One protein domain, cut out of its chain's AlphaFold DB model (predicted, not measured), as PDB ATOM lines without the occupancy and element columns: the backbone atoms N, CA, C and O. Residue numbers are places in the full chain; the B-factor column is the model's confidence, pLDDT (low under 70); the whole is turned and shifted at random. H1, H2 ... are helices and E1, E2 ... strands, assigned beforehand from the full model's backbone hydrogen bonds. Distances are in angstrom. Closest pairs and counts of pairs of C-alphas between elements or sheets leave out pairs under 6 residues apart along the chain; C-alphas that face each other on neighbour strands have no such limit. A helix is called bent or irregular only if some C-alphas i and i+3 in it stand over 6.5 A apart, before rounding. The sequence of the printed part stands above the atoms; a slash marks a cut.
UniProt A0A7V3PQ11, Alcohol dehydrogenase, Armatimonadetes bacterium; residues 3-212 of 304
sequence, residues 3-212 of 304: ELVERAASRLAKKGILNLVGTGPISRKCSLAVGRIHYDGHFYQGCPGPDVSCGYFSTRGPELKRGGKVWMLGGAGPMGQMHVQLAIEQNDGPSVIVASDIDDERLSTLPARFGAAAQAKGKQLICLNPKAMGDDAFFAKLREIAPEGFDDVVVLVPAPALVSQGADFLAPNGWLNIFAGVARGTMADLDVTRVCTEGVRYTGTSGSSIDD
ATOM      1  N   GLU A   3     153.375 134.625 173.666       97.38
ATOM      2  CA  GLU A   3     154.288 134.269 174.763       97.38
ATOM      3  C   GLU A   3     154.395 132.748 174.936       97.38
ATOM      4  O   GLU A   3     155.452 132.215 175.277       97.38
ATOM      5  N   LEU A   4     153.299 132.020 174.687       96.12
ATOM      6  CA  LEU A   4     153.305 130.560 174.715       96.12
ATOM      7  C   LEU A   4     154.138 129.988 173.562       96.12
ATOM      8  O   LEU A   4     154.904 129.051 173.787       96.12
ATOM      9  N   VAL A   5     154.004 130.557 172.359       96.88
ATOM     10  CA  VAL A   5     154.760 130.143 171.168       96.88
ATOM     11  C   VAL A   5     156.249 130.412 171.361       96.88
ATOM     12  O   VAL A   5     157.057 129.507 171.177       96.88
ATOM     13  N   GLU A   6     156.616 131.612 171.805       97.94
ATOM     14  CA  GLU A   6     158.006 132.009 172.065       97.94
ATOM     15  C   GLU A   6     158.649 131.123 173.141       97.94
ATOM     16  O   GLU A   6     159.762 130.613 172.975       97.94
ATOM     17  N   ARG A   7     157.912 130.846 174.225       98.00
ATOM     18  CA  ARG A   7     158.375 129.943 175.282       98.00
ATOM     19  C   ARG A   7     158.554 128.518 174.766       98.00
ATOM     20  O   ARG A   7     159.579 127.914 175.073       98.00
ATOM     21  N   ALA A   8     157.616 127.984 173.983       97.19
ATOM     22  CA  ALA A   8     157.738 126.652 173.388       97.19
ATOM     23  C   ALA A   8     158.932 126.571 172.421       97.19
ATOM     24  O   ALA A   8     159.768 125.676 172.546       97.19
ATOM     25  N   ALA A   9     159.078 127.561 171.537       97.19
ATOM     26  CA  ALA A   9     160.195 127.687 170.606       97.19
ATOM     27  C   ALA A   9     161.562 127.683 171.316       97.19
ATOM     28  O   ALA A   9     162.499 127.027 170.859       97.19
ATOM     29  N   SER A  10     161.677 128.359 172.466       95.88
ATOM     30  CA  SER A  10     162.923 128.397 173.250       95.88
ATOM     31  C   SER A  10     163.366 127.022 173.777       95.88
ATOM     32  O   SER A  10     164.554 126.811 174.028       95.88
ATOM     33  N   ARG A  11     162.429 126.073 173.917       97.06
ATOM     34  CA  ARG A  11     162.649 124.739 174.502       97.06
ATOM     35  C   ARG A  11     162.896 123.641 173.472       97.06
ATOM     36  O   ARG A  11     163.192 122.517 173.870       97.06
ATOM     37  N   LEU A  12     162.798 123.943 172.178       97.12
ATOM     38  CA  LEU A  12     163.099 122.978 171.122       97.12
ATOM     39  C   LEU A  12     164.543 122.471 171.245       97.12
ATOM     40  O   LEU A  12     165.472 123.251 171.480       97.12
ATOM     41  N   ALA A  13     164.725 121.164 171.075       97.12
ATOM     42  CA  ALA A  13     166.033 120.548 170.885       97.12
ATOM     43  C   ALA A  13     166.510 120.730 169.432       97.12
ATOM     44  O   ALA A  13     165.755 121.184 168.571       97.12
ATOM     45  N   LYS A  14     167.758 120.340 169.137       95.12
ATOM     46  CA  LYS A  14     168.238 120.259 167.747       95.12
ATOM     47  C   LYS A  14     167.293 119.379 166.919       95.12
ATOM     48  O   LYS A  14     166.891 118.315 167.384       95.12
ATOM     49  N   LYS A  15     166.977 119.824 165.702       94.38
ATOM     50  CA  LYS A  15     165.994 119.250 164.769       94.38
ATOM     51  C   LYS A  15     164.555 119.253 165.303       94.38
ATOM     52  O   LYS A  15     163.725 118.463 164.866       94.38
ATOM     53  N   GLY A  16     164.268 120.110 166.284       96.31
ATOM     54  CA  GLY A  16     162.948 120.228 166.888       96.31
ATOM     55  C   GLY A  16     161.925 120.831 165.929       96.31
ATOM     56  O   GLY A  16     162.206 121.802 165.229       96.31
ATOM     57  N   ILE A  17     160.716 120.278 165.946       96.31
ATOM     58  CA  ILE A  17     159.577 120.781 165.178       96.31
ATOM     59  C   ILE A  17     158.626 121.487 166.141       96.31
ATOM     60  O   ILE A  17     158.228 120.901 167.150       96.31
ATOM     61  N   LEU A  18     158.229 122.717 165.821       96.81
ATOM     62  CA  LEU A  18     157.090 123.370 166.458       96.81
ATOM     63  C   LEU A  18     155.884 123.281 165.526       96.81
ATOM     64  O   LEU A  18     155.811 123.989 164.524       96.81
ATOM     65  N   ASN A  19     154.955 122.391 165.875       96.19
ATOM     66  CA  ASN A  19     153.680 122.239 165.190       96.19
ATOM     67  C   ASN A  19     152.618 123.106 165.874       96.19
ATOM     68  O   ASN A  19     152.227 122.826 167.008       96.19
ATOM     69  N   LEU A  20     152.187 124.170 165.205       94.69
ATOM     70  CA  LEU A  20     151.205 125.117 165.719       94.69
ATOM     71  C   LEU A  20     149.820 124.787 165.162       94.69
ATOM     72  O   LEU A  20     149.619 124.741 163.951       94.69
ATOM     73  N   VAL A  21     148.865 124.537 166.056       93.56
ATOM     74  CA  VAL A  21     147.518 124.095 165.685       93.56
ATOM     75  C   VAL A  21     146.494 125.071 166.239       93.56
ATOM     76  O   VAL A  21     146.425 125.272 167.452       93.56
ATOM     77  N   GLY A  22     145.711 125.686 165.356       90.19
ATOM     78  CA  GLY A  22     144.672 126.630 165.753       90.19
ATOM     79  C   GLY A  22     144.067 127.413 164.593       90.19
ATOM     80  O   GLY A  22     144.694 127.613 163.558       90.19
ATOM     81  N   THR A  23     142.836 127.882 164.786       84.62
ATOM     82  CA  THR A  23     142.038 128.580 163.764       84.62
ATOM     83  C   THR A  23     142.031 130.105 163.908       84.62
ATOM     84  O   THR A  23     141.579 130.799 163.002       84.62
ATOM     85  N   GLY A  24     142.476 130.634 165.051       84.38
ATOM     86  CA  GLY A  24     142.392 132.055 165.389       84.38
ATOM     87  C   GLY A  24     143.726 132.796 165.263       84.38
ATOM     88  O   GLY A  24     144.786 132.172 165.362       84.38
ATOM     89  N   PRO A  25     143.690 134.130 165.100       90.88
ATOM     90  CA  PRO A  25     144.896 134.934 164.990       90.88
ATOM     91  C   PRO A  25     145.704 134.949 166.290       90.88
ATOM     92  O   PRO A  25     145.157 134.973 167.397       90.88
ATOM     93  N   ILE A  26     147.027 134.991 166.154       92.81
ATOM     94  CA  ILE A  26     147.947 135.287 167.250       92.81
ATOM     95  C   ILE A  26     148.135 136.808 167.284       92.81
ATOM     96  O   ILE A  26     148.392 137.433 166.263       92.81
ATOM     97  N   SER A  27     147.977 137.420 168.463       93.88
ATOM     98  CA  SER A  27     147.800 138.877 168.625       93.88
ATOM     99  C   SER A  27     148.941 139.760 168.101       93.88
ATOM    100  O   SER A  27     148.744 140.960 167.930       93.88
ATOM    101  N   ARG A  28     150.128 139.192 167.875       96.44
ATOM    102  CA  ARG A  28     151.289 139.842 167.253       96.44
ATOM    103  C   ARG A  28     152.214 138.788 166.648       96.44
ATOM    104  O   ARG A  28     152.143 137.611 167.013       96.44
ATOM    105  N   LYS A  29     153.152 139.237 165.810       97.69
ATOM    106  CA  LYS A  29     154.309 138.424 165.413       97.69
ATOM    107  C   LYS A  29     155.078 137.945 166.650       97.69
ATOM    108  O   LYS A  29     155.160 138.648 167.662       97.69
ATOM    109  N   CYS A  30     155.619 136.735 166.558       97.88
ATOM    110  CA  CYS A  30     156.434 136.134 167.607       97.88
ATOM    111  C   CYS A  30     157.910 136.397 167.337       97.88
ATOM    112  O   CYS A  30     158.374 136.201 166.215       97.88
ATOM    113  N   SER A  31     158.647 136.764 168.380       97.94
ATOM    114  CA  SER A  31     160.093 136.908 168.320       97.94
ATOM    115  C   SER A  31     160.734 135.526 168.416       97.94
ATOM    116  O   SER A  31     160.732 134.885 169.472       97.94
ATOM    117  N   LEU A  32     161.247 135.023 167.295       97.69
ATOM    118  CA  LEU A  32     161.786 133.670 167.175       97.69
ATOM    119  C   LEU A  32     163.297 133.691 166.937       97.69
ATOM    120  O   LEU A  32     163.823 134.533 166.212       97.69
ATOM    121  N   ALA A  33     164.001 132.721 167.524       96.69
ATOM    122  CA  ALA A  33     165.446 132.568 167.377       96.69
ATOM    123  C   ALA A  33     165.807 131.990 165.997       96.69
ATOM    124  O   ALA A  33     166.067 130.792 165.859       96.69
ATOM    125  N   VAL A  34     165.847 132.839 164.969       96.25
ATOM    126  CA  VAL A  34     166.114 132.450 163.572       96.25
ATOM    127  C   VAL A  34     167.486 131.805 163.370       96.25
ATOM    128  O   VAL A  34     167.634 130.915 162.537       96.25
ATOM    129  N   GLY A  35     168.467 132.143 164.213       95.06
ATOM    130  CA  GLY A  35     169.756 131.444 164.242       95.06
ATOM    131  C   GLY A  35     169.637 129.947 164.548       95.06
ATOM    132  O   GLY A  35     170.432 129.147 164.060       95.06
ATOM    133  N   ARG A  36     168.629 129.544 165.333       95.75
ATOM    134  CA  ARG A  36     168.359 128.132 165.648       95.75
ATOM    135  C   ARG A  36     167.532 127.444 164.562       95.75
ATOM    136  O   ARG A  36     167.699 126.247 164.361       95.75
ATOM    137  N   ILE A  37     166.717 128.193 163.818       95.69
ATOM    138  CA  ILE A  37     166.085 127.688 162.589       95.69
ATOM    139  C   ILE A  37     167.170 127.220 161.619       95.69
ATOM    140  O   ILE A  37     167.160 126.062 161.221       95.69
ATOM    141  N   HIS A  38     168.174 128.058 161.359       94.62
ATOM    142  CA  HIS A  38     169.284 127.708 160.474       94.62
ATOM    143  C   HIS A  38     170.226 126.628 161.050       94.62
ATOM    144  O   HIS A  38     170.411 125.573 160.450       94.62
ATOM    145  N   TYR A  39     170.836 126.871 162.217       94.25
ATOM    146  CA  TYR A  39     171.936 126.027 162.713       94.25
ATOM    147  C   TYR A  39     171.509 124.806 163.523       94.25
ATOM    148  O   TYR A  39     172.286 123.857 163.643       94.25
ATOM    149  N   ASP A  40     170.335 124.847 164.151       94.62
ATOM    150  CA  ASP A  40     169.813 123.712 164.910       94.62
ATOM    151  C   ASP A  40     168.745 122.954 164.110       94.62
ATOM    152  O   ASP A  40     168.297 121.913 164.580       94.62
ATOM    153  N   GLY A  41     168.363 123.424 162.916       93.38
ATOM    154  CA  GLY A  41     167.356 122.790 162.064       93.38
ATOM    155  C   GLY A  41     165.962 122.820 162.684       93.38
ATOM    156  O   GLY A  41     165.237 121.829 162.606       93.38
ATOM    157  N   HIS A  42     165.612 123.903 163.387       96.06
ATOM    158  CA  HIS A  42     164.247 124.048 163.885       96.06
ATOM    159  C   HIS A  42     163.281 124.238 162.720       96.06
ATOM    160  O   HIS A  42     163.537 125.041 161.826       96.06
ATOM    161  N   PHE A  43     162.145 123.556 162.781       96.25
ATOM    162  CA  PHE A  43     161.126 123.626 161.745       96.25
ATOM    163  C   PHE A  43     159.791 124.081 162.323       96.25
ATOM    164  O   PHE A  43     159.335 123.556 163.340       96.25
ATOM    165  N   TYR A  44     159.165 125.058 161.675       97.00
ATOM    166  CA  TYR A  44     157.864 125.585 162.069       97.00
ATOM    167  C   TYR A  44     156.845 125.203 161.009       97.00
ATOM    168  O   TYR A  44     157.012 125.508 159.827       97.00
ATOM    169  N   GLN A  45     155.791 124.535 161.457       95.62
ATOM    170  CA  GLN A  45     154.677 124.091 160.634       95.62
ATOM    171  C   GLN A  45     153.387 124.179 161.438       95.62
ATOM    172  O   GLN A  45     153.413 124.355 162.657       95.62
ATOM    173  N   GLY A  46     152.254 124.025 160.772       93.88
ATOM    174  CA  GLY A  46     150.981 124.061 161.456       93.88
ATOM    175  C   GLY A  46     149.816 123.697 160.566       93.88
ATOM    176  O   GLY A  46     149.978 123.380 159.387       93.88
ATOM    177  N   CYS A  47     148.641 123.710 161.181       92.12
ATOM    178  CA  CYS A  47     147.365 123.588 160.499       92.12
ATOM    179  C   CYS A  47     146.231 124.150 161.376       92.12
ATOM    180  O   CYS A  47     146.419 124.345 162.581       92.12
ATOM    181  N   PRO A  48     145.027 124.368 160.823       90.38
ATOM    182  CA  PRO A  48     143.914 124.916 161.598       90.38
ATOM    183  C   PRO A  48     143.411 123.986 162.721       90.38
ATOM    184  O   PRO A  48     142.788 124.453 163.674       90.38
ATOM    185  N   GLY A  49     143.715 122.683 162.654       86.00
ATOM    186  CA  GLY A  49     143.263 121.674 163.617       86.00
ATOM    187  C   GLY A  49     141.832 121.178 163.360       86.00
ATOM    188  O   GLY A  49     141.305 121.375 162.265       86.00
ATOM    189  N   PRO A  50     141.192 120.511 164.344       89.06
ATOM    190  CA  PRO A  50     141.714 120.179 165.678       89.06
ATOM    191  C   PRO A  50     142.695 118.996 165.684       89.06
ATOM    192  O   PRO A  50     143.350 118.743 166.692       89.06
ATOM    193  N   ASP A  51     142.800 118.264 164.577       90.69
ATOM    194  CA  ASP A  51     143.719 117.139 164.455       90.69
ATOM    195  C   ASP A  51     145.168 117.629 164.365       90.69
ATOM    196  O   ASP A  51     145.578 118.217 163.372       90.69
ATOM    197  N   VAL A  52     145.983 117.370 165.386       90.69
ATOM    198  CA  VAL A  52     147.386 117.818 165.394       90.69
ATOM    199  C   VAL A  52     148.225 117.187 164.282       90.69
ATOM    200  O   VAL A  52     149.250 117.755 163.894       90.69
ATOM    201  N   SER A  53     147.802 116.036 163.756       90.75
ATOM    202  CA  SER A  53     148.523 115.338 162.701       90.75
ATOM    203  C   SER A  53     148.435 116.063 161.353       90.75
ATOM    204  O   SER A  53     149.360 115.932 160.550       90.75
ATOM    205  N   CYS A  54     147.430 116.930 161.130       87.44
ATOM    206  CA  CYS A  54     147.289 117.648 159.859       87.44
ATOM    207  C   CYS A  54     148.494 118.525 159.503       87.44
ATOM    208  O   CYS A  54     148.815 118.670 158.325       87.44
ATOM    209  N   GLY A  55     149.220 119.045 160.496       87.88
ATOM    210  CA  GLY A  55     150.411 119.856 160.250       87.88
ATOM    211  C   GLY A  55     151.560 119.058 159.627       87.88
ATOM    212  O   GLY A  55     152.416 119.633 158.954       87.88
ATOM    213  N   TYR A  56     151.567 117.733 159.804       89.50
ATOM    214  CA  TYR A  56     152.606 116.828 159.304       89.50
ATOM    215  C   TYR A  56     152.289 116.231 157.930       89.50
ATOM    216  O   TYR A  56     153.198 115.747 157.264       89.50
ATOM    217  N   PHE A  57     151.039 116.298 157.471       81.88
ATOM    218  CA  PHE A  57     150.605 115.693 156.207       81.88
ATOM    219  C   PHE A  57     150.732 116.618 154.987       81.88
ATOM    220  O   PHE A  57     150.031 116.437 153.992       81.88
ATOM    221  N   SER A  58     151.633 117.606 155.024       75.50
ATOM    222  CA  SER A  58     151.907 118.406 153.826       75.50
ATOM    223  C   SER A  58     152.462 117.525 152.716       75.50
ATOM    224  O   SER A  58     153.465 116.839 152.891       75.50
ATOM    225  N   THR A  59     151.829 117.599 151.551       68.50
ATOM    226  CA  THR A  59     152.284 116.939 150.322       68.50
ATOM    227  C   THR A  59     153.453 117.670 149.665       68.50
ATOM    228  O   THR A  59     154.059 117.149 148.731       68.50
ATOM    229  N   ARG A  60     153.774 118.878 150.145       83.12
ATOM    230  CA  ARG A  60     154.879 119.703 149.664       83.12
ATOM    231  C   ARG A  60     156.053 119.667 150.648       83.12
ATOM    232  O   ARG A  60     155.848 119.957 151.830       83.12
ATOM    233  N   GLY A  61     157.246 119.352 150.142       82.44
ATOM    234  CA  GLY A  61     158.527 119.430 150.850       82.44
ATOM    235  C   GLY A  61     159.231 120.793 150.705       82.44
ATOM    236  O   GLY A  61     158.638 121.735 150.171       82.44
ATOM    237  N   PRO A  62     160.471 120.927 151.218       83.69
ATOM    238  CA  PRO A  62     161.240 122.177 151.214       83.69
ATOM    239  C   PRO A  62     161.787 122.575 149.834       83.69
ATOM    240  O   PRO A  62     162.468 123.595 149.720       83.69
ATOM    241  N   GLU A  63     161.555 121.768 148.800       90.31
ATOM    242  CA  GLU A  63     162.000 122.045 147.442       90.31
ATOM    243  C   GLU A  63     161.256 123.247 146.848       90.31
ATOM    244  O   GLU A  63     160.069 123.478 147.119       90.31
ATOM    245  N   LEU A  64     161.946 123.986 145.975       95.50
ATOM    246  CA  LEU A  64     161.345 125.098 145.241       95.50
ATOM    247  C   LEU A  64     160.133 124.607 144.443       95.50
ATOM    248  O   LEU A  64     160.212 123.608 143.723       95.50
ATOM    249  N   LYS A  65     159.003 125.307 144.572       95.88
ATOM    250  CA  LYS A  65     157.723 124.867 144.015       95.88
ATOM    251  C   LYS A  65     157.775 124.830 142.492       95.88
ATOM    252  O   LYS A  65     158.027 125.847 141.840       95.88
ATOM    253  N   ARG A  66     157.420 123.679 141.911       95.81
ATOM    254  CA  ARG A  66     157.270 123.533 140.459       95.81
ATOM    255  C   ARG A  66     156.280 124.555 139.905       95.81
ATOM    256  O   ARG A  66     155.129 124.601 140.333       95.81
ATOM    257  N   GLY A  67     156.727 125.343 138.931       96.88
ATOM    258  CA  GLY A  67     155.928 126.394 138.299       96.88
ATOM    259  C   GLY A  67     155.613 127.588 139.207       96.88
ATOM    260  O   GLY A  67     154.957 128.519 138.747       96.88
ATOM    261  N   GLY A  68     156.085 127.587 140.456       97.56
ATOM    262  CA  GLY A  68     155.853 128.654 141.424       97.56
ATOM    263  C   GLY A  68     156.749 129.873 141.221       97.56
ATOM    264  O   GLY A  68     157.517 129.964 140.258       97.56
ATOM    265  N   LYS A  69     156.645 130.809 142.162       98.75
ATOM    266  CA  LYS A  69     157.433 132.043 142.217       98.75
ATOM    267  C   LYS A  69     158.352 132.004 143.431       98.75
ATOM    268  O   LYS A  69     157.872 131.884 144.558       98.75
ATOM    269  N   VAL A  70     159.653 132.160 143.201       98.81
ATOM    270  CA  VAL A  70     160.660 132.239 144.265       98.81
ATOM    271  C   VAL A  70     161.272 133.630 144.346       98.81
ATOM    272  O   VAL A  70     161.586 134.243 143.322       98.81
ATOM    273  N   TRP A  71     161.492 134.107 145.568       98.81
ATOM    274  CA  TRP A  71     162.295 135.292 145.844       98.81
ATOM    275  C   TRP A  71     163.595 134.926 146.571       98.81
ATOM    276  O   TRP A  71     163.589 134.421 147.692       98.81
ATOM    277  N   MET A  72     164.718 135.203 145.914       98.44
ATOM    278  CA  MET A  72     166.085 135.062 146.409       98.44
ATOM    279  C   MET A  72     166.559 136.402 146.987       98.44
ATOM    280  O   MET A  72     167.010 137.295 146.260       98.44
ATOM    281  N   LEU A  73     166.451 136.553 148.305       97.69
ATOM    282  CA  LEU A  73     166.804 137.777 149.020       97.69
ATOM    283  C   LEU A  73     168.307 137.765 149.341       97.69
ATOM    284  O   LEU A  73     168.745 137.017 150.212       97.69
ATOM    285  N   GLY A  74     169.098 138.579 148.637       95.94
ATOM    286  CA  GLY A  74     170.565 138.471 148.569       95.94
ATOM    287  C   GLY A  74     171.036 137.584 147.416       95.94
ATOM    288  O   GLY A  74     172.015 136.850 147.547       95.94
ATOM    289  N   GLY A  75     170.287 137.580 146.312       95.44
ATOM    290  CA  GLY A  75     170.462 136.643 145.205       95.44
ATOM    291  C   GLY A  75     171.717 136.862 144.357       95.44
ATOM    292  O   GLY A  75     172.048 135.983 143.566       95.44
ATOM    293  N   ALA A  76     172.424 137.989 144.499       93.12
ATOM    294  CA  ALA A  76     173.558 138.325 143.636       93.12
ATOM    295  C   ALA A  76     174.935 138.032 144.257       93.12
ATOM    296  O   ALA A  76     175.934 137.968 143.539       93.12
ATOM    297  N   GLY A  77     175.017 137.808 145.573       89.25
ATOM    298  CA  GLY A  77     176.238 137.305 146.213       89.25
ATOM    299  C   GLY A  77     176.561 135.853 145.814       89.25
ATOM    300  O   GLY A  77     175.676 135.153 145.325       89.25
ATOM    301  N   PRO A  78     177.778 135.333 146.075       85.06
ATOM    302  CA  PRO A  78     178.211 134.020 145.576       85.06
ATOM    303  C   PRO A  78     177.253 132.863 145.898       85.06
ATOM    304  O   PRO A  78     176.949 132.044 145.036       85.06
ATOM    305  N   MET A  79     176.738 132.804 147.133       88.62
ATOM    306  CA  MET A  79     175.746 131.789 147.519       88.62
ATOM    307  C   MET A  79     174.378 132.033 146.879       88.62
ATOM    308  O   MET A  79     173.682 131.072 146.555       88.62
ATOM    309  N   GLY A  80     173.996 133.294 146.682       93.12
ATOM    310  CA  GLY A  80     172.760 133.646 145.996       93.12
ATOM    311  C   GLY A  80     172.782 133.248 144.529       93.12
ATOM    312  O   GLY A  80     171.828 132.632 144.065       93.12
ATOM    313  N   GLN A  81     173.905 133.460 143.838       92.25
ATOM    314  CA  GLN A  81     174.063 133.036 142.447       92.25
ATOM    315  C   GLN A  81     173.926 131.518 142.303       92.25
ATOM    316  O   GLN A  81     173.283 131.052 141.370       92.25
ATOM    317  N   MET A  82     174.449 130.740 143.260       91.25
ATOM    318  CA  MET A  82     174.257 129.284 143.281       91.25
ATOM    319  C   MET A  82     172.780 128.894 143.457       91.25
ATOM    320  O   MET A  82     172.319 127.963 142.803       91.25
ATOM    321  N   HIS A  83     172.022 129.604 144.299       94.38
ATOM    322  CA  HIS A  83     170.584 129.351 144.465       94.38
ATOM    323  C   HIS A  83     169.778 129.761 143.230       94.38
ATOM    324  O   HIS A  83     168.868 129.038 142.829       94.38
ATOM    325  N   VAL A  84     170.123 130.888 142.601       96.06
ATOM    326  CA  VAL A  84     169.526 131.324 141.332       96.06
ATOM    327  C   VAL A  84     169.813 130.299 140.235       96.06
ATOM    328  O   VAL A  84     168.889 129.881 139.543       96.06
ATOM    329  N   GLN A  85     171.059 129.834 140.117       93.81
ATOM    330  CA  GLN A  85     171.435 128.783 139.176       93.81
ATOM    331  C   GLN A  85     170.642 127.500 139.432       93.81
ATOM    332  O   GLN A  85     170.046 126.980 138.495       93.81
ATOM    333  N   LEU A  86     170.580 127.016 140.679       93.06
ATOM    334  CA  LEU A  86     169.810 125.820 141.035       93.06
ATOM    335  C   LEU A  86     168.335 125.977 140.643       93.06
ATOM    336  O   LEU A  86     167.765 125.098 139.998       93.06
ATOM    337  N   ALA A  87     167.734 127.125 140.964       96.06
ATOM    338  CA  ALA A  87     166.355 127.428 140.609       96.06
ATOM    339  C   ALA A  87     166.131 127.447 139.091       96.06
ATOM    340  O   ALA A  87     165.069 127.030 138.638       96.06
ATOM    341  N   ILE A  88     167.114 127.887 138.297       95.56
ATOM    342  CA  ILE A  88     167.063 127.866 136.829       95.56
ATOM    343  C   ILE A  88     167.259 126.445 136.297       95.56
ATOM    344  O   ILE A  88     166.461 125.987 135.482       95.56
ATOM    345  N   GLU A  89     168.269 125.720 136.765       92.12
ATOM    346  CA  GLU A  89     168.676 124.420 136.228       92.12
ATOM    347  C   GLU A  89     167.747 123.269 136.651       92.12
ATOM    348  O   GLU A  89     167.626 122.293 135.914       92.12
ATOM    349  N   GLN A  90     166.983 123.401 137.736       89.31
ATOM    350  CA  GLN A  90     165.996 122.397 138.145       89.31
ATOM    351  C   GLN A  90     164.867 122.243 137.107       89.31
ATOM    352  O   GLN A  90     164.122 123.188 136.857       89.31
ATOM    353  N   ASN A  91     164.693 121.059 136.513       84.94
ATOM    354  CA  ASN A  91     163.678 120.844 135.466       84.94
ATOM    355  C   ASN A  91     162.242 121.066 135.981       84.94
ATOM    356  O   ASN A  91     161.487 121.822 135.378       84.94
ATOM    357  N   ASP A  92     161.905 120.519 137.150       87.19
ATOM    358  CA  ASP A  92     160.628 120.753 137.842       87.19
ATOM    359  C   ASP A  92     160.722 121.926 138.843       87.19
ATOM    360  O   ASP A  92     160.276 121.832 139.985       87.19
ATOM    361  N   GLY A  93     161.372 123.022 138.441       92.50
ATOM    362  CA  GLY A  93     161.621 124.197 139.285       92.50
ATOM    363  C   GLY A  93     160.567 125.312 139.166       92.50
ATOM    364  O   GLY A  93     159.551 125.148 138.483       92.50
ATOM    365  N   PRO A  94     160.809 126.471 139.804       97.81
ATOM    366  CA  PRO A  94     159.931 127.638 139.717       97.81
ATOM    367  C   PRO A  94     159.920 128.236 138.303       97.81
ATOM    368  O   PRO A  94     160.887 128.104 137.550       97.81
ATOM    369  N   SER A  95     158.823 128.910 137.952       98.19
ATOM    370  CA  SER A  95     158.662 129.613 136.670       98.19
ATOM    371  C   SER A  95     159.168 131.057 136.730       98.19
ATOM    372  O   SER A  95     159.672 131.575 135.733       98.19
ATOM    373  N   VAL A  96     159.085 131.692 137.905       98.69
ATOM    374  CA  VAL A  96     159.550 133.064 138.147       98.69
ATOM    375  C   VAL A  96     160.564 133.069 139.281       98.69
ATOM    376  O   VAL A  96     160.304 132.551 140.367       98.69
ATOM    377  N   ILE A  97     161.715 133.681 139.025       98.81
ATOM    378  CA  ILE A  97     162.835 133.789 139.951       98.81
ATOM    379  C   ILE A  97     163.155 135.269 140.108       98.81
ATOM    380  O   ILE A  97     163.666 135.907 139.187       98.81
ATOM    381  N   VAL A  98     162.852 135.820 141.278       98.81
ATOM    382  CA  VAL A  98     163.230 137.186 141.641       98.81
ATOM    383  C   VAL A  98     164.509 137.126 142.456       98.81
ATOM    384  O   VAL A  98     164.531 136.504 143.511       98.81
ATOM    385  N   ALA A  99     165.569 137.784 142.006       98.56
ATOM    386  CA  ALA A  99     166.792 137.976 142.769       98.56
ATOM    387  C   ALA A  99     166.905 139.446 143.171       98.56
ATOM    388  O   ALA A  99     166.885 140.329 142.315       98.56
ATOM    389  N   SER A 100     167.025 139.713 144.470       98.38
ATOM    390  CA  SER A 100     167.265 141.071 144.960       98.38
ATOM    391  C   SER A 100     168.603 141.185 145.665       98.38
ATOM    392  O   SER A 100     168.959 140.304 146.445       98.38
ATOM    393  N   ASP A 101     169.308 142.287 145.438       96.75
ATOM    394  CA  ASP A 101     170.560 142.641 146.111       96.75
ATOM    395  C   ASP A 101     170.721 144.168 146.096       96.75
ATOM    396  O   ASP A 101     170.110 144.843 145.275       96.75
ATOM    397  N   ILE A 102     171.505 144.728 147.011       95.25
ATOM    398  CA  ILE A 102     171.713 146.186 147.095       95.25
ATOM    399  C   ILE A 102     172.796 146.690 146.131       95.25
ATOM    400  O   ILE A 102     172.988 147.900 145.991       95.25
ATOM    401  N   ASP A 103     173.525 145.761 145.519       93.75
ATOM    402  CA  ASP A 103     174.679 145.996 144.663       93.75
ATOM    403  C   ASP A 103     174.315 145.737 143.189       93.75
ATOM    404  O   ASP A 103     174.062 144.597 142.783       93.75
ATOM    405  N   ASP A 104     174.273 146.809 142.390       94.00
ATOM    406  CA  ASP A 104     173.929 146.746 140.963       94.00
ATOM    407  C   ASP A 104     174.977 146.002 140.135       94.00
ATOM    408  O   ASP A 104     174.624 145.293 139.189       94.00
ATOM    409  N   GLU A 105     176.257 146.123 140.494       90.19
ATOM    410  CA  GLU A 105     177.340 145.438 139.793       90.19
ATOM    411  C   GLU A 105     177.163 143.929 139.953       90.19
ATOM    412  O   GLU A 105     177.111 143.198 138.961       90.19
ATOM    413  N   ARG A 106     176.920 143.460 141.183       89.94
ATOM    414  CA  ARG A 106     176.621 142.044 141.437       89.94
ATOM    415  C   ARG A 106     175.350 141.594 140.732       89.94
ATOM    416  O   ARG A 106     175.361 140.525 140.118       89.94
ATOM    417  N   LEU A 107     174.265 142.369 140.794       94.06
ATOM    418  CA  LEU A 107     173.006 142.009 140.130       94.06
ATOM    419  C   LEU A 107     173.176 141.860 138.619       94.06
ATOM    420  O   LEU A 107     172.631 140.919 138.043       94.06
ATOM    421  N   SER A 108     173.964 142.733 137.986       92.50
ATOM    422  CA  SER A 108     174.210 142.695 136.540       92.50
ATOM    423  C   SER A 108     174.867 141.391 136.067       92.50
ATOM    424  O   SER A 108     174.670 140.972 134.924       92.50
ATOM    425  N   THR A 109     175.572 140.684 136.961       89.69
ATOM    426  CA  THR A 109     176.178 139.383 136.642       89.69
ATOM    427  C   THR A 109     175.145 138.271 136.452       89.69
ATOM    428  O   THR A 109     175.407 137.322 135.712       89.69
ATOM    429  N   LEU A 110     173.960 138.368 137.067       93.00
ATOM    430  CA  LEU A 110     172.956 137.303 137.006       93.00
ATOM    431  C   LEU A 110     172.378 137.131 135.587       93.00
ATOM    432  O   LEU A 110     172.427 136.006 135.080       93.00
ATOM    433  N   PRO A 111     171.886 138.182 134.892       93.12
ATOM    434  CA  PRO A 111     171.452 138.047 133.502       93.12
ATOM    435  C   PRO A 111     172.584 137.633 132.560       93.12
ATOM    436  O   PRO A 111     172.355 136.805 131.683       93.12
ATOM    437  N   ALA A 112     173.800 138.157 132.759       88.62
ATOM    438  CA  ALA A 112     174.951 137.819 131.925       88.62
ATOM    439  C   ALA A 112     175.301 136.322 132.000       88.62
ATOM    440  O   ALA A 112     175.527 135.686 130.975       88.62
ATOM    441  N   ARG A 113     175.291 135.741 133.207       86.19
ATOM    442  CA  ARG A 113     175.658 134.332 133.433       86.19
ATOM    443  C   ARG A 113     174.515 133.355 133.180       86.19
ATOM    444  O   ARG A 113     174.749 132.246 132.708       86.19
ATOM    445  N   PHE A 114     173.290 133.737 133.542       91.00
ATOM    446  CA  PHE A 114     172.168 132.801 133.635       91.00
ATOM    447  C   PHE A 114     170.957 133.178 132.776       91.00
ATOM    448  O   PHE A 114     170.029 132.379 132.672       91.00
ATOM    449  N   GLY A 115     170.950 134.346 132.125       93.19
ATOM    450  CA  GLY A 115     169.814 134.821 131.328       93.19
ATOM    451  C   GLY A 115     169.464 133.892 130.164       93.19
ATOM    452  O   GLY A 115     168.307 133.497 130.021       93.19
ATOM    453  N   ALA A 116     170.463 133.463 129.387       91.94
ATOM    454  CA  ALA A 116     170.253 132.523 128.281       91.94
ATOM    455  C   ALA A 116     169.727 131.159 128.769       91.94
ATOM    456  O   ALA A 116     168.809 130.598 128.173       91.94
ATOM    457  N   ALA A 117     170.257 130.650 129.887       91.31
ATOM    458  CA  ALA A 117     169.802 129.396 130.489       91.31
ATOM    459  C   ALA A 117     168.361 129.499 131.020       91.31
ATOM    460  O   ALA A 117     167.563 128.584 130.816       91.31
ATOM    461  N   ALA A 118     168.009 130.622 131.657       95.50
ATOM    462  CA  ALA A 118     166.648 130.898 132.108       95.50
ATOM    463  C   ALA A 118     165.673 130.926 130.925       95.50
ATOM    464  O   ALA A 118     164.668 130.215 130.947       95.50
ATOM    465  N   GLN A 119     166.012 131.651 129.853       95.56
ATOM    466  CA  GLN A 119     165.199 131.721 128.640       95.56
ATOM    467  C   GLN A 119     165.025 130.345 127.983       95.56
ATOM    468  O   GLN A 119     163.901 129.969 127.652       95.56
ATOM    469  N   ALA A 120     166.104 129.570 127.843       93.94
ATOM    470  CA  ALA A 120     166.059 128.232 127.253       93.94
ATOM    471  C   ALA A 120     165.160 127.264 128.044       93.94
ATOM    472  O   ALA A 120     164.551 126.370 127.460       93.94
ATOM    473  N   LYS A 121     165.045 127.460 129.365       94.00
ATOM    474  CA  LYS A 121     164.162 126.685 130.250       94.00
ATOM    475  C   LYS A 121     162.782 127.320 130.461       94.00
ATOM    476  O   LYS A 121     162.014 126.820 131.277       94.00
ATOM    477  N   GLY A 122     162.457 128.405 129.751       95.88
ATOM    478  CA  GLY A 122     161.167 129.094 129.869       95.88
ATOM    479  C   GLY A 122     160.930 129.743 131.238       95.88
ATOM    480  O   GLY A 122     159.785 129.870 131.663       95.88
ATOM    481  N   LYS A 123     162.000 130.123 131.943       97.94
ATOM    482  CA  LYS A 123     161.952 130.736 133.275       97.94
ATOM    483  C   LYS A 123     162.215 132.229 133.198       97.94
ATOM    484  O   LYS A 123     163.103 132.682 132.478       97.94
ATOM    485  N   GLN A 124     161.476 132.995 133.989       98.38
ATOM    486  CA  GLN A 124     161.654 134.436 134.098       98.38
ATOM    487  C   GLN A 124     162.624 134.762 135.237       98.38
ATOM    488  O   GLN A 124     162.309 134.533 136.403       98.38
ATOM    489  N   LEU A 125     163.786 135.331 134.907       98.56
ATOM    490  CA  LEU A 125     164.735 135.877 135.880       98.56
ATOM    491  C   LEU A 125     164.536 137.395 136.000       98.56
ATOM    492  O   LEU A 125     164.678 138.117 135.015       98.56
ATOM    493  N   ILE A 126     164.220 137.879 137.201       98.56
ATOM    494  CA  ILE A 126     163.987 139.300 137.494       98.56
ATOM    495  C   ILE A 126     164.999 139.751 138.545       98.56
ATOM    496  O   ILE A 126     165.037 139.198 139.641       98.56
ATOM    497  N   CYS A 127     165.797 140.766 138.229       98.44
ATOM    498  CA  CYS A 127     166.778 141.344 139.146       98.44
ATOM    499  C   CYS A 127     166.263 142.689 139.669       98.44
ATOM    500  O   CYS A 127     165.898 143.546 138.867       98.44
ATOM    501  N   LEU A 128     166.210 142.870 140.991       98.38
ATOM    502  CA  LEU A 128     165.675 144.079 141.626       98.38
ATOM    503  C   LEU A 128     166.653 144.633 142.665       98.38
ATOM    504  O   LEU A 128     167.030 143.920 143.594       98.38
ATOM    505  N   ASN A 129     166.997 145.917 142.563       98.19
ATOM    506  CA  ASN A 129     167.778 146.600 143.589       98.19
ATOM    507  C   ASN A 129     166.864 147.460 144.483       98.19
ATOM    508  O   ASN A 129     166.418 148.524 144.038       98.19
ATOM    509  N   PRO A 130     166.594 147.062 145.743       96.62
ATOM    510  CA  PRO A 130     165.739 147.840 146.636       96.62
ATOM    511  C   PRO A 130     166.315 149.229 146.939       96.62
ATOM    512  O   PRO A 130     165.561 150.190 147.047       96.62
ATOM    513  N   LYS A 131     167.647 149.373 147.003       96.31
ATOM    514  CA  LYS A 131     168.312 150.655 147.267       96.31
ATOM    515  C   LYS A 131     168.138 151.639 146.107       96.31
ATOM    516  O   LYS A 131     167.961 152.827 146.352       96.31
ATOM    517  N   ALA A 132     168.190 151.156 144.866       96.75
ATOM    518  CA  ALA A 132     168.013 151.995 143.680       96.75
ATOM    519  C   ALA A 132     166.540 152.362 143.432       96.75
ATOM    520  O   ALA A 132     166.246 153.467 142.985       96.75
ATOM    521  N   MET A 133     165.612 151.444 143.727       97.38
ATOM    522  CA  MET A 133     164.172 151.660 143.538       97.38
ATOM    523  C   MET A 133     163.535 152.497 144.655       97.38
ATOM    524  O   MET A 133     162.561 153.205 144.407       97.38
ATOM    525  N   GLY A 134     164.062 152.395 145.878       96.94
ATOM    526  CA  GLY A 134     163.371 152.820 147.091       96.94
ATOM    527  C   GLY A 134     162.332 151.789 147.547       96.94
ATOM    528  O   GLY A 134     161.735 151.076 146.735       96.94
ATOM    529  N   ASP A 135     162.111 151.720 148.860       94.44
ATOM    530  CA  ASP A 135     161.320 150.665 149.508       94.44
ATOM    531  C   ASP A 135     159.894 150.545 148.945       94.44
ATOM    532  O   ASP A 135     159.463 149.447 148.592       94.44
ATOM    533  N   ASP A 136     159.178 151.660 148.780       96.94
ATOM    534  CA  ASP A 136     157.791 151.649 148.293       96.94
ATOM    535  C   ASP A 136     157.675 151.054 146.883       96.94
ATOM    536  O   ASP A 136     156.839 150.180 146.636       96.94
ATOM    537  N   ALA A 137     158.541 151.485 145.960       98.19
ATOM    538  CA  ALA A 137     158.551 150.984 144.590       98.19
ATOM    539  C   ALA A 137     159.008 149.521 144.528       98.19
ATOM    540  O   ALA A 137     158.444 148.726 143.774       98.19
ATOM    541  N   PHE A 138     159.997 149.144 145.344       98.31
ATOM    542  CA  PHE A 138     160.461 147.766 145.455       98.31
ATOM    543  C   PHE A 138     159.343 146.835 145.942       98.31
ATOM    544  O   PHE A 138     159.044 145.828 145.297       98.31
ATOM    545  N   PHE A 139     158.655 147.193 147.029       97.88
ATOM    546  CA  PHE A 139     157.550 146.400 147.561       97.88
ATOM    547  C   PHE A 139     156.338 146.375 146.632       97.88
ATOM    548  O   PHE A 139     155.701 145.329 146.499       97.88
ATOM    549  N   ALA A 140     156.022 147.485 145.960       98.31
ATOM    550  CA  ALA A 140     154.991 147.507 144.928       98.31
ATOM    551  C   ALA A 140     155.329 146.527 143.797       98.31
ATOM    552  O   ALA A 140     154.472 145.738 143.399       98.31
ATOM    553  N   LYS A 141     156.591 146.497 143.348       98.62
ATOM    554  CA  LYS A 141     157.029 145.578 142.296       98.62
ATOM    555  C   LYS A 141     156.972 144.114 142.727       98.62
ATOM    556  O   LYS A 141     156.525 143.273 141.950       98.62
ATOM    557  N   LEU A 142     157.369 143.795 143.961       98.62
ATOM    558  CA  LEU A 142     157.226 142.437 144.499       98.62
ATOM    559  C   LEU A 142     155.757 141.986 144.511       98.62
ATOM    560  O   LEU A 142     155.469 140.867 144.095       98.62
ATOM    561  N   ARG A 143     154.824 142.861 144.914       98.38
ATOM    562  CA  ARG A 143     153.377 142.567 144.899       98.38
ATOM    563  C   ARG A 143     152.802 142.476 143.486       98.38
ATOM    564  O   ARG A 143     151.904 141.679 143.257       98.38
ATOM    565  N   GLU A 144     153.316 143.246 142.534       98.50
ATOM    566  CA  GLU A 144     152.945 143.116 141.119       98.50
ATOM    567  C   GLU A 144     153.343 141.735 140.572       98.50
ATOM    568  O   GLU A 144     152.547 141.063 139.919       98.50
ATOM    569  N   ILE A 145     154.563 141.285 140.877       98.50
ATOM    570  CA  ILE A 145     155.074 139.978 140.441       98.50
ATOM    571  C   ILE A 145     154.315 138.840 141.133       98.50
ATOM    572  O   ILE A 145     153.972 137.835 140.502       98.50
ATOM    573  N   ALA A 146     154.057 138.981 142.430       98.38
ATOM    574  CA  ALA A 146     153.513 137.948 143.297       98.38
ATOM    575  C   ALA A 146     152.362 138.510 144.161       98.38
ATOM    576  O   ALA A 146     152.542 138.725 145.360       98.38
ATOM    577  N   PRO A 147     151.170 138.753 143.576       97.88
ATOM    578  CA  PRO A 147     150.056 139.407 144.277       97.88
ATOM    579  C   PRO A 147     149.499 138.583 145.440       97.88
ATOM    580  O   PRO A 147     149.035 139.150 146.425       97.88
ATOM    581  N   GLU A 148     149.588 137.256 145.353       97.06
ATOM    582  CA  GLU A 148     149.226 136.329 146.432       97.06
ATOM    583  C   GLU A 148     150.410 136.006 147.358       97.06
ATOM    584  O   GLU A 148     150.253 135.227 148.291       97.06
ATOM    585  N   GLY A 149     151.586 136.591 147.110       98.31
ATOM    586  CA  GLY A 149     152.857 136.236 147.739       98.31
ATOM    587  C   GLY A 149     153.683 135.230 146.928       98.31
ATOM    588  O   GLY A 149     153.268 134.733 145.877       98.31
ATOM    589  N   PHE A 150     154.890 134.952 147.411       98.75
ATOM    590  CA  PHE A 150     155.830 133.992 146.841       98.75
ATOM    591  C   PHE A 150     155.628 132.602 147.441       98.75
ATOM    592  O   PHE A 150     155.470 132.440 148.651       98.75
ATOM    593  N   ASP A 151     155.700 131.580 146.595       98.38
ATOM    594  CA  ASP A 151     155.657 130.184 147.031       98.38
ATOM    595  C   ASP A 151     156.898 129.801 147.847       98.38
ATOM    596  O   ASP A 151     156.844 128.921 148.712       98.38
ATOM    597  N   ASP A 152     158.008 130.479 147.565       98.56
ATOM    598  CA  ASP A 152     159.300 130.292 148.200       98.56
ATOM    599  C   ASP A 152     159.987 131.634 148.422       98.56
ATOM    600  O   ASP A 152     160.113 132.448 147.505       98.56
ATOM    601  N   VAL A 153     160.512 131.842 149.623       98.56
ATOM    602  CA  VAL A 153     161.435 132.940 149.906       98.56
ATOM    603  C   VAL A 153     162.695 132.357 150.521       98.56
ATOM    604  O   VAL A 153     162.655 131.748 151.589       98.56
ATOM    605  N   VAL A 154     163.827 132.553 149.850       98.12
ATOM    606  CA  VAL A 154     165.139 132.104 150.321       98.12
ATOM    607  C   VAL A 154     165.934 133.319 150.771       98.12
ATOM    608  O   VAL A 154     166.259 134.202 149.976       98.12
ATOM    609  N   VAL A 155     166.257 133.366 152.060       97.62
ATOM    610  CA  VAL A 155     167.000 134.468 152.668       97.62
ATOM    611  C   VAL A 155     168.479 134.113 152.702       97.62
ATOM    612  O   VAL A 155     168.897 133.212 153.429       97.62
ATOM    613  N   LEU A 156     169.271 134.837 151.914       95.69
ATOM    614  CA  LEU A 156     170.702 134.605 151.682       95.69
ATOM    615  C   LEU A 156     171.584 135.672 152.352       95.69
ATOM    616  O   LEU A 156     172.810 135.582 152.310       95.69
ATOM    617  N   VAL A 157     170.964 136.650 153.020       93.06
ATOM    618  CA  VAL A 157     171.628 137.699 153.805       93.06
ATOM    619  C   VAL A 157     171.399 137.460 155.302       93.06
ATOM    620  O   VAL A 157     170.253 137.248 155.705       93.06
ATOM    621  N   PRO A 158     172.434 137.520 156.163       91.44
ATOM    622  CA  PRO A 158     172.302 137.254 157.595       91.44
ATOM    623  C   PRO A 158     171.733 138.463 158.365       91.44
ATOM    624  O   PRO A 158     172.329 138.937 159.328       91.44
ATOM    625  N   ALA A 159     170.577 138.973 157.936       94.12
ATOM    626  CA  ALA A 159     169.921 140.142 158.515       94.12
ATOM    627  C   ALA A 159     168.518 139.774 159.039       94.12
ATOM    628  O   ALA A 159     167.641 139.459 158.233       94.12
ATOM    629  N   PRO A 160     168.254 139.837 160.361       95.19
ATOM    630  CA  PRO A 160     166.962 139.426 160.921       95.19
ATOM    631  C   PRO A 160     165.769 140.223 160.379       95.19
ATOM    632  O   PRO A 160     164.723 139.637 160.118       95.19
ATOM    633  N   ALA A 161     165.934 141.523 160.112       95.81
ATOM    634  CA  ALA A 161     164.885 142.332 159.486       95.81
ATOM    635  C   ALA A 161     164.489 141.803 158.096       95.81
ATOM    636  O   ALA A 161     163.307 141.766 157.763       95.81
ATOM    637  N   LEU A 162     165.461 141.320 157.313       96.31
ATOM    638  CA  LEU A 162     165.205 140.731 155.998       96.31
ATOM    639  C   LEU A 162     164.559 139.344 156.096       96.31
ATOM    640  O   LEU A 162     163.784 138.977 155.217       96.31
ATOM    641  N   VAL A 163     164.810 138.597 157.175       97.62
ATOM    642  CA  VAL A 163     164.083 137.351 157.458       97.62
ATOM    643  C   VAL A 163     162.601 137.637 157.715       97.62
ATOM    644  O   VAL A 163     161.745 137.005 157.096       97.62
ATOM    645  N   SER A 164     162.293 138.616 158.571       97.81
ATOM    646  CA  SER A 164     160.914 139.059 158.825       97.81
ATOM    647  C   SER A 164     160.234 139.591 157.564       97.81
ATOM    648  O   SER A 164     159.106 139.204 157.270       97.81
ATOM    649  N   GLN A 165     160.932 140.421 156.785       97.19
ATOM    650  CA  GLN A 165     160.436 140.936 155.508       97.19
ATOM    651  C   GLN A 165     160.141 139.798 154.526       97.19
ATOM    652  O   GLN A 165     159.083 139.781 153.912       97.19
ATOM    653  N   GLY A 166     161.044 138.824 154.397       97.56
ATOM    654  CA  GLY A 166     160.831 137.655 153.550       97.56
ATOM    655  C   GLY A 166     159.577 136.872 153.938       97.56
ATOM    656  O   GLY A 166     158.784 136.505 153.074       97.56
ATOM    657  N   ALA A 167     159.358 136.676 155.241       97.88
ATOM    658  CA  ALA A 167     158.191 135.969 155.761       97.88
ATOM    659  C   ALA A 167     156.858 136.655 155.409       97.88
ATOM    660  O   ALA A 167     155.870 135.977 155.119       97.88
ATOM    661  N   ASP A 168     156.837 137.990 155.396       97.56
ATOM    662  CA  ASP A 168     155.636 138.777 155.093       97.56
ATOM    663  C   ASP A 168     155.188 138.645 153.633       97.56
ATOM    664  O   ASP A 168     154.011 138.823 153.329       97.56
ATOM    665  N   PHE A 169     156.108 138.285 152.737       98.31
ATOM    666  CA  PHE A 169     155.847 138.129 151.307       98.31
ATOM    667  C   PHE A 169     155.528 136.691 150.887       98.31
ATOM    668  O   PHE A 169     155.395 136.435 149.694       98.31
ATOM    669  N   LEU A 170     155.389 135.745 151.818       98.38
ATOM    670  CA  LEU A 170     154.993 134.375 151.477       98.38
ATOM    671  C   LEU A 170     153.544 134.313 150.998       98.38
ATOM    672  O   LEU A 170     152.701 135.062 151.487       98.38
ATOM    673  N   ALA A 171     153.256 133.388 150.090       97.69
ATOM    674  CA  ALA A 171     151.907 132.957 149.746       97.69
ATOM    675  C   ALA A 171     151.374 131.920 150.746       97.69
ATOM    676  O   ALA A 171     152.160 131.335 151.504       97.69
ATOM    677  N   PRO A 172     150.062 131.621 150.739       95.44
ATOM    678  CA  PRO A 172     149.544 130.430 151.401       95.44
ATOM    679  C   PRO A 172     150.299 129.166 150.957       95.44
ATOM    680  O   PRO A 172     150.570 128.962 149.774       95.44
ATOM    681  N   ASN A 173     150.642 128.301 151.913       94.62
ATOM    682  CA  ASN A 173     151.522 127.134 151.762       94.62
ATOM    683  C   ASN A 173     152.961 127.464 151.309       94.62
ATOM    684  O   ASN A 173     153.687 126.588 150.817       94.62
ATOM    685  N   GLY A 174     153.372 128.726 151.455       96.50
ATOM    686  CA  GLY A 174     154.705 129.203 151.120       96.50
ATOM    687  C   GLY A 174     155.769 128.757 152.123       96.50
ATOM    688  O   GLY A 174     155.486 128.521 153.302       96.50
ATOM    689  N   TRP A 175     157.010 128.655 151.652       97.38
ATOM    690  CA  TRP A 175     158.160 128.272 152.469       97.38
ATOM    691  C   TRP A 175     159.157 129.418 152.611       97.38
ATOM    692  O   TRP A 175     159.646 129.964 151.624       97.38
ATOM    693  N   LEU A 176     159.511 129.742 153.855       97.81
ATOM    694  CA  LEU A 176     160.677 130.558 154.172       97.81
ATOM    695  C   LEU A 176     161.870 129.645 154.419       97.81
ATOM    696  O   LEU A 176     161.857 128.866 155.375       97.81
ATOM    697  N   ASN A 177     162.916 129.784 153.615       97.00
ATOM    698  CA  ASN A 177     164.198 129.138 153.849       97.00
ATOM    699  C   ASN A 177     165.230 130.171 154.319       97.00
ATOM    700  O   ASN A 177     165.689 131.019 153.554       97.00
ATOM    701  N   ILE A 178     165.611 130.084 155.591       96.44
ATOM    702  CA  ILE A 178     166.662 130.896 156.201       96.44
ATOM    703  C   ILE A 178     168.002 130.195 155.952       96.44
ATOM    704  O   ILE A 178     168.519 129.457 156.797       96.44
ATOM    705  N   PHE A 179     168.544 130.398 154.752       94.06
ATOM    706  CA  PHE A 179     169.822 129.817 154.343       94.06
ATOM    707  C   PHE A 179     171.017 130.603 154.886       94.06
ATOM    708  O   PHE A 179     172.074 130.039 155.157       94.06
ATOM    709  N   ALA A 180     170.875 131.919 155.040       87.06
ATOM    710  CA  ALA A 180     171.941 132.753 155.562       87.06
ATOM    711  C   ALA A 180     172.374 132.294 156.960       87.06
ATOM    712  O   ALA A 180     171.536 132.010 157.817       87.06
ATOM    713  N   GLY A 181     173.686 132.303 157.206       82.50
ATOM    714  CA  GLY A 181     174.282 132.005 158.508       82.50
ATOM    715  C   GLY A 181     173.994 133.090 159.547       82.50
ATOM    716  O   GLY A 181     174.894 133.818 159.958       82.50
ATOM    717  N   VAL A 182     172.735 133.233 159.959       85.00
ATOM    718  CA  VAL A 182     172.319 134.124 161.046       85.00
ATOM    719  C   VAL A 182     172.848 133.588 162.373       85.00
ATOM    720  O   VAL A 182     172.570 132.449 162.752       85.00
ATOM    721  N   ALA A 183     173.618 134.401 163.098       88.44
ATOM    722  CA  ALA A 183     174.244 133.986 164.351       88.44
ATOM    723  C   ALA A 183     173.219 133.393 165.333       88.44
ATOM    724  O   ALA A 183     172.085 133.871 165.453       88.44
ATOM    725  N   ARG A 184     173.615 132.361 166.085       89.25
ATOM    726  CA  ARG A 184     172.773 131.810 167.158       89.25
ATOM    727  C   ARG A 184     172.447 132.916 168.169       89.25
ATOM    728  O   ARG A 184     173.321 133.694 168.527       89.25
ATOM    729  N   GLY A 185     171.194 132.978 168.616       90.31
ATOM    730  CA  GLY A 185     170.696 134.068 169.466       90.31
ATOM    731  C   GLY A 185     170.137 135.268 168.694       90.31
ATOM    732  O   GLY A 185     169.488 136.113 169.300       90.31
ATOM    733  N   THR A 186     170.308 135.322 167.367       95.62
ATOM    734  CA  THR A 186     169.615 136.304 166.522       95.62
ATOM    735  C   THR A 186     168.111 136.044 166.548       95.62
ATOM    736  O   THR A 186     167.672 134.926 166.259       95.62
ATOM    737  N   MET A 187     167.346 137.087 166.866       97.12
ATOM    738  CA  MET A 187     165.886 137.071 166.920       97.12
ATOM    739  C   MET A 187     165.301 137.800 165.710       97.12
ATOM    740  O   MET A 187     165.865 138.800 165.269       97.12
ATOM    741  N   ALA A 188     164.175 137.316 165.191       97.44
ATOM    742  CA  ALA A 188     163.369 138.023 164.199       97.44
ATOM    743  C   ALA A 188     161.880 137.824 164.493       97.44
ATOM    744  O   ALA A 188     161.485 136.787 165.035       97.44
ATOM    745  N   ASP A 189     161.063 138.797 164.107       98.12
ATOM    746  CA  ASP A 189     159.624 138.758 164.338       98.12
ATOM    747  C   ASP A 189     158.925 138.075 163.162       98.12
ATOM    748  O   ASP A 189     158.964 138.568 162.033       98.12
ATOM    749  N   LEU A 190     158.297 136.929 163.422       98.00
ATOM    750  CA  LEU A 190     157.651 136.089 162.415       98.00
ATOM    751  C   LEU A 190     156.161 135.902 162.710       98.00
ATOM    752  O   LEU A 190     155.756 135.707 163.862       98.00
ATOM    753  N   ASP A 191     155.339 135.946 161.662       96.75
ATOM    754  CA  ASP A 191     153.894 135.750 161.776       96.75
ATOM    755  C   ASP A 191     153.510 134.266 161.795       96.75
ATOM    756  O   ASP A 191     153.183 133.629 160.793       96.75
ATOM    757  N   VAL A 192     153.493 133.722 163.001       96.19
ATOM    758  CA  VAL A 192     153.086 132.345 163.271       96.19
ATOM    759  C   VAL A 192     151.577 132.095 163.135       96.19
ATOM    760  O   VAL A 192     151.162 130.937 163.172       96.19
ATOM    761  N   THR A 193     150.746 133.130 162.948       96.06
ATOM    762  CA  THR A 193     149.326 132.930 162.607       96.06
ATOM    763  C   THR A 193     149.223 132.205 161.275       96.06
ATOM    764  O   THR A 193     148.561 131.174 161.187       96.06
ATOM    765  N   ARG A 194     149.972 132.677 160.270       95.12
ATOM    766  CA  ARG A 194     149.978 132.126 158.907       95.12
ATOM    767  C   ARG A 194     150.490 130.689 158.852       95.12
ATOM    768  O   ARG A 194     150.072 129.909 158.000       95.12
ATOM    769  N   VAL A 195     151.344 130.306 159.801       95.19
ATOM    770  CA  VAL A 195     151.772 128.910 159.977       95.19
ATOM    771  C   VAL A 195     150.582 128.007 160.326       95.19
ATOM    772  O   VAL A 195     150.490 126.888 159.827       95.19
ATOM    773  N   CYS A 196     149.645 128.497 161.140       92.06
ATOM    774  CA  CYS A 196     148.447 127.755 161.529       92.06
ATOM    775  C   CYS A 196     147.353 127.825 160.455       92.06
ATOM    776  O   CYS A 196     146.738 126.814 160.132       92.06
ATOM    777  N   THR A 197     147.093 129.020 159.917       92.62
ATOM    778  CA  THR A 197     145.892 129.304 159.115       92.62
ATOM    779  C   THR A 197     146.100 129.150 157.615       92.62
ATOM    780  O   THR A 197     145.149 128.856 156.898       92.62
ATOM    781  N   GLU A 198     147.328 129.336 157.134       93.12
ATOM    782  CA  GLU A 198     147.653 129.368 155.704       93.12
ATOM    783  C   GLU A 198     148.660 128.285 155.303       93.12
ATOM    784  O   GLU A 198     149.033 128.207 154.138       93.12
ATOM    785  N   GLY A 199     149.123 127.455 156.243       92.19
ATOM    786  CA  GLY A 199     150.080 126.380 155.969       92.19
ATOM    787  C   GLY A 199     151.492 126.866 155.627       92.19
ATOM    788  O   GLY A 199     152.282 126.101 155.072       92.19
ATOM    789  N   VAL A 200     151.817 128.126 155.940       95.56
ATOM    790  CA  VAL A 200     153.166 128.684 155.769       95.56
ATOM    791  C   VAL A 200     154.170 127.920 156.635       95.56
ATOM    792  O   VAL A 200     153.865 127.511 157.757       95.56
ATOM    793  N   ARG A 201     155.390 127.724 156.128       96.56
ATOM    794  CA  ARG A 201     156.443 126.961 156.811       96.56
ATOM    795  C   ARG A 201     157.724 127.763 156.922       96.56
ATOM    796  O   ARG A 201     158.125 128.426 155.968       96.56
ATOM    797  N   TYR A 202     158.389 127.662 158.071       97.44
ATOM    798  CA  TYR A 202     159.707 128.263 158.278       97.44
ATOM    799  C   TYR A 202     160.739 127.176 158.519       97.44
ATOM    800  O   TYR A 202     160.593 126.351 159.425       97.44
ATOM    801  N   THR A 203     161.788 127.200 157.710       95.88
ATOM    802  CA  THR A 203     162.893 126.257 157.768       95.88
ATOM    803  C   THR A 203     164.223 126.978 157.592       95.88
ATOM    804  O   THR A 203     164.293 128.138 157.188       95.88
ATOM    805  N   GLY A 204     165.294 126.275 157.912       92.62
ATOM    806  CA  GLY A 204     166.662 126.680 157.660       92.62
ATOM    807  C   GLY A 204     167.530 125.437 157.726       92.62
ATOM    808  O   GLY A 204     167.249 124.505 158.482       92.62
ATOM    809  N   THR A 205     168.557 125.392 156.890       83.62
ATOM    810  CA  THR A 205     169.459 124.243 156.835       83.62
ATOM    811  C   THR A 205     170.898 124.710 156.867       83.62
ATOM    812  O   THR A 205     171.277 125.685 156.222       83.62
ATOM    813  N   SER A 206     171.702 123.999 157.649       84.62
ATOM    814  CA  SER A 206     173.140 124.184 157.732       84.62
ATOM    815  C   SER A 206     173.803 122.816 157.648       84.62
ATOM    816  O   SER A 206     173.419 121.888 158.366       84.62
ATOM    817  N   GLY A 207     174.794 122.695 156.767       83.19
ATOM    818  CA  GLY A 207     175.413 121.418 156.419       83.19
ATOM    819  C   GLY A 207     174.589 120.595 155.423       83.19
ATOM    820  O   GLY A 207     173.559 121.034 154.919       83.19
ATOM    821  N   SER A 208     175.080 119.394 155.134       86.75
ATOM    822  CA  SER A 208     174.481 118.459 154.182       86.75
ATOM    823  C   SER A 208     174.627 117.041 154.720       86.75
ATOM    824  O   SER A 208     175.649 116.700 155.321       86.75
ATOM    825  N   SER A 209     173.602 116.216 154.535       89.44
ATOM    826  CA  SER A 209     173.692 114.777 154.767       89.44
ATOM    827  C   SER A 209     174.517 114.104 153.665       89.44
ATOM    828  O   SER A 209     174.766 114.680 152.606       89.44
ATOM    829  N   ILE A 210     174.937 112.857 153.892       92.81
ATOM    830  CA  ILE A 210     175.605 112.070 152.844       92.81
ATOM    831  C   ILE A 210     174.694 111.899 151.622       92.81
ATOM    832  O   ILE A 210     175.184 111.897 150.494       92.81
ATOM    833  N   ASP A 211     173.384 111.791 151.827       93.00
ATOM    834  CA  ASP A 211     172.436 111.637 150.728       93.00
ATOM    835  C   ASP A 211     172.290 112.933 149.921       93.00
ATOM    836  O   ASP A 211     172.261 112.867 148.695       93.00
ATOM    837  N   ASP A 212     172.349 114.105 150.565       90.81
ATOM    838  CA  ASP A 212     172.400 115.401 149.866       90.81
ATOM    839  C   ASP A 212     173.663 115.527 148.997       90.81
ATOM    840  O   ASP A 212     173.613 116.013 147.862       90.81
TER     841      ASP A 212
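What this domain is: This is residues 3 to 212 of the 304 residues of the protein "Alcohol dehydrogenase" of Armatimonadetes bacterium (UniProt A0A7V3PQ11). A twisted wall of six parallel strands has helices over both faces: H4 and H5 cover one, H7, H8 and H9 the other. Beyond its E10 edge sits a smaller region, in which the strand pair E1 and E3 lies beside E10 and H9, and the pair E2 and E9 packs between H8 and H1. The printed part has 210 residues, with nine named helices and ten named strands in the order H1 E1 E2 H2 E3 H3 E4 H4 E5 H5 E6 H6 H7 E7 H8 E8 E9 H9 E10. The large sheet has the order E6 E5 E4 E7 E8 E10, and the class is mixed, helices and strands. The whole is compact, with a radius of gyration of the C-alphas of 16.8 A and spans of 48 by 36 by 33 A.

Where its parts are: H1, residues 3 to 10, begins at C-alpha 3 (154.288, 134.269, 174.763). Then come E1, residues 17 to 21, E2, 30 to 33, H2, 34 to 40, E3, 43 to 47 and 13.8 A long, and H3, 52 to 56. E4 is residues 69 to 73, H4 78 to 89, 16.4 A, and E5 96 to 100. H5, residues 104 to 120, spans 24.3 A; it is irregular, with C-alphas 113 and 116 7.7 A apart and a kink of 44 degrees near residue 114. E6 is residues 124 to 128, H6 130 to 133, H7 135 to 145, 15.3 A, E7 150 to 155, and H8 160 to 168, 12.8 A. E8, residues 170 to 178, bends by 127 degrees at residue 173. E9 is residues 187 to 190, H9 192 to 197, and E10 201 to 203, ending at C-alpha 203 (162.893, 126.257, 157.768).

How they stand to each other: In the large sheet, pairs within hydrogen-bond range include N 97 and O 124, 2.8 A, for E6 and E5; N 72 and O 98, 2.7 A, for E5 and E4; N 71 and O 152, 2.9 A, for E4 and E7; N 155 and O 177, 2.8 A, for E7 and E8; and N 176 and O 201, 2.8 A, for E8 and E10. E4, H4, E5, then E5, H5, E6, and E7, H8, E8 are strand-helix-strand units, two parallel neighbour strands with a helix between, each with a right-handed crossover. E6, H6, H7, E7 is a split unit, with E5 and E4 between its strands, also right-handed. Three layers result from H4 and H5 on one face and H7 and H8 on the other. H4 and H5 touch at Ile 88 and Ala 118, 5.6 A between C-alphas, at a shallow tilt of 16 degrees, the same way. H8 has a height of 8.6 A over the sheet, and its closest C-alphas to E9 are those of Pro 160 and Ala 188, 5.1 A. H9 is on the same face as H8; H2 only grazes the sheet. H6 is close to H7 but not clearly touching, at Pro 130 and Phe 138, 5.4 A between C-alphas. E1 and E3 are parallel, with N 18 and O 43 at 2.8 A; E2 and E9 are antiparallel, with N 30 and O 190 at 2.9 A. The closest C-alphas of E3 and E10 are those of Tyr 44 and Tyr 202, 5.0 A; of E3 and H3, Gly 46 and Gly 55, 4.4 A; of H1 and E2, Glu 6 and Cys 30, 6.3 A. In H1, H2, H4, H7 and H8 every O i to N i+4 pair is within hydrogen-bond range; H5 has 7 of 13, H9 1 of 2, H3 0 of 1 but 1 of 2 O i to N i+3 pairs, and H6 is too short for such a pair.

The domain as a whole: The two C-alphas farthest apart are those of Pro 50 and Glu 105, 50.8 A. The printed part has no cut. The link from H3 to E4, residues 57 to 68, is long. Mean pLDDT of the printed part is 94.2, and residue 59 is under 70.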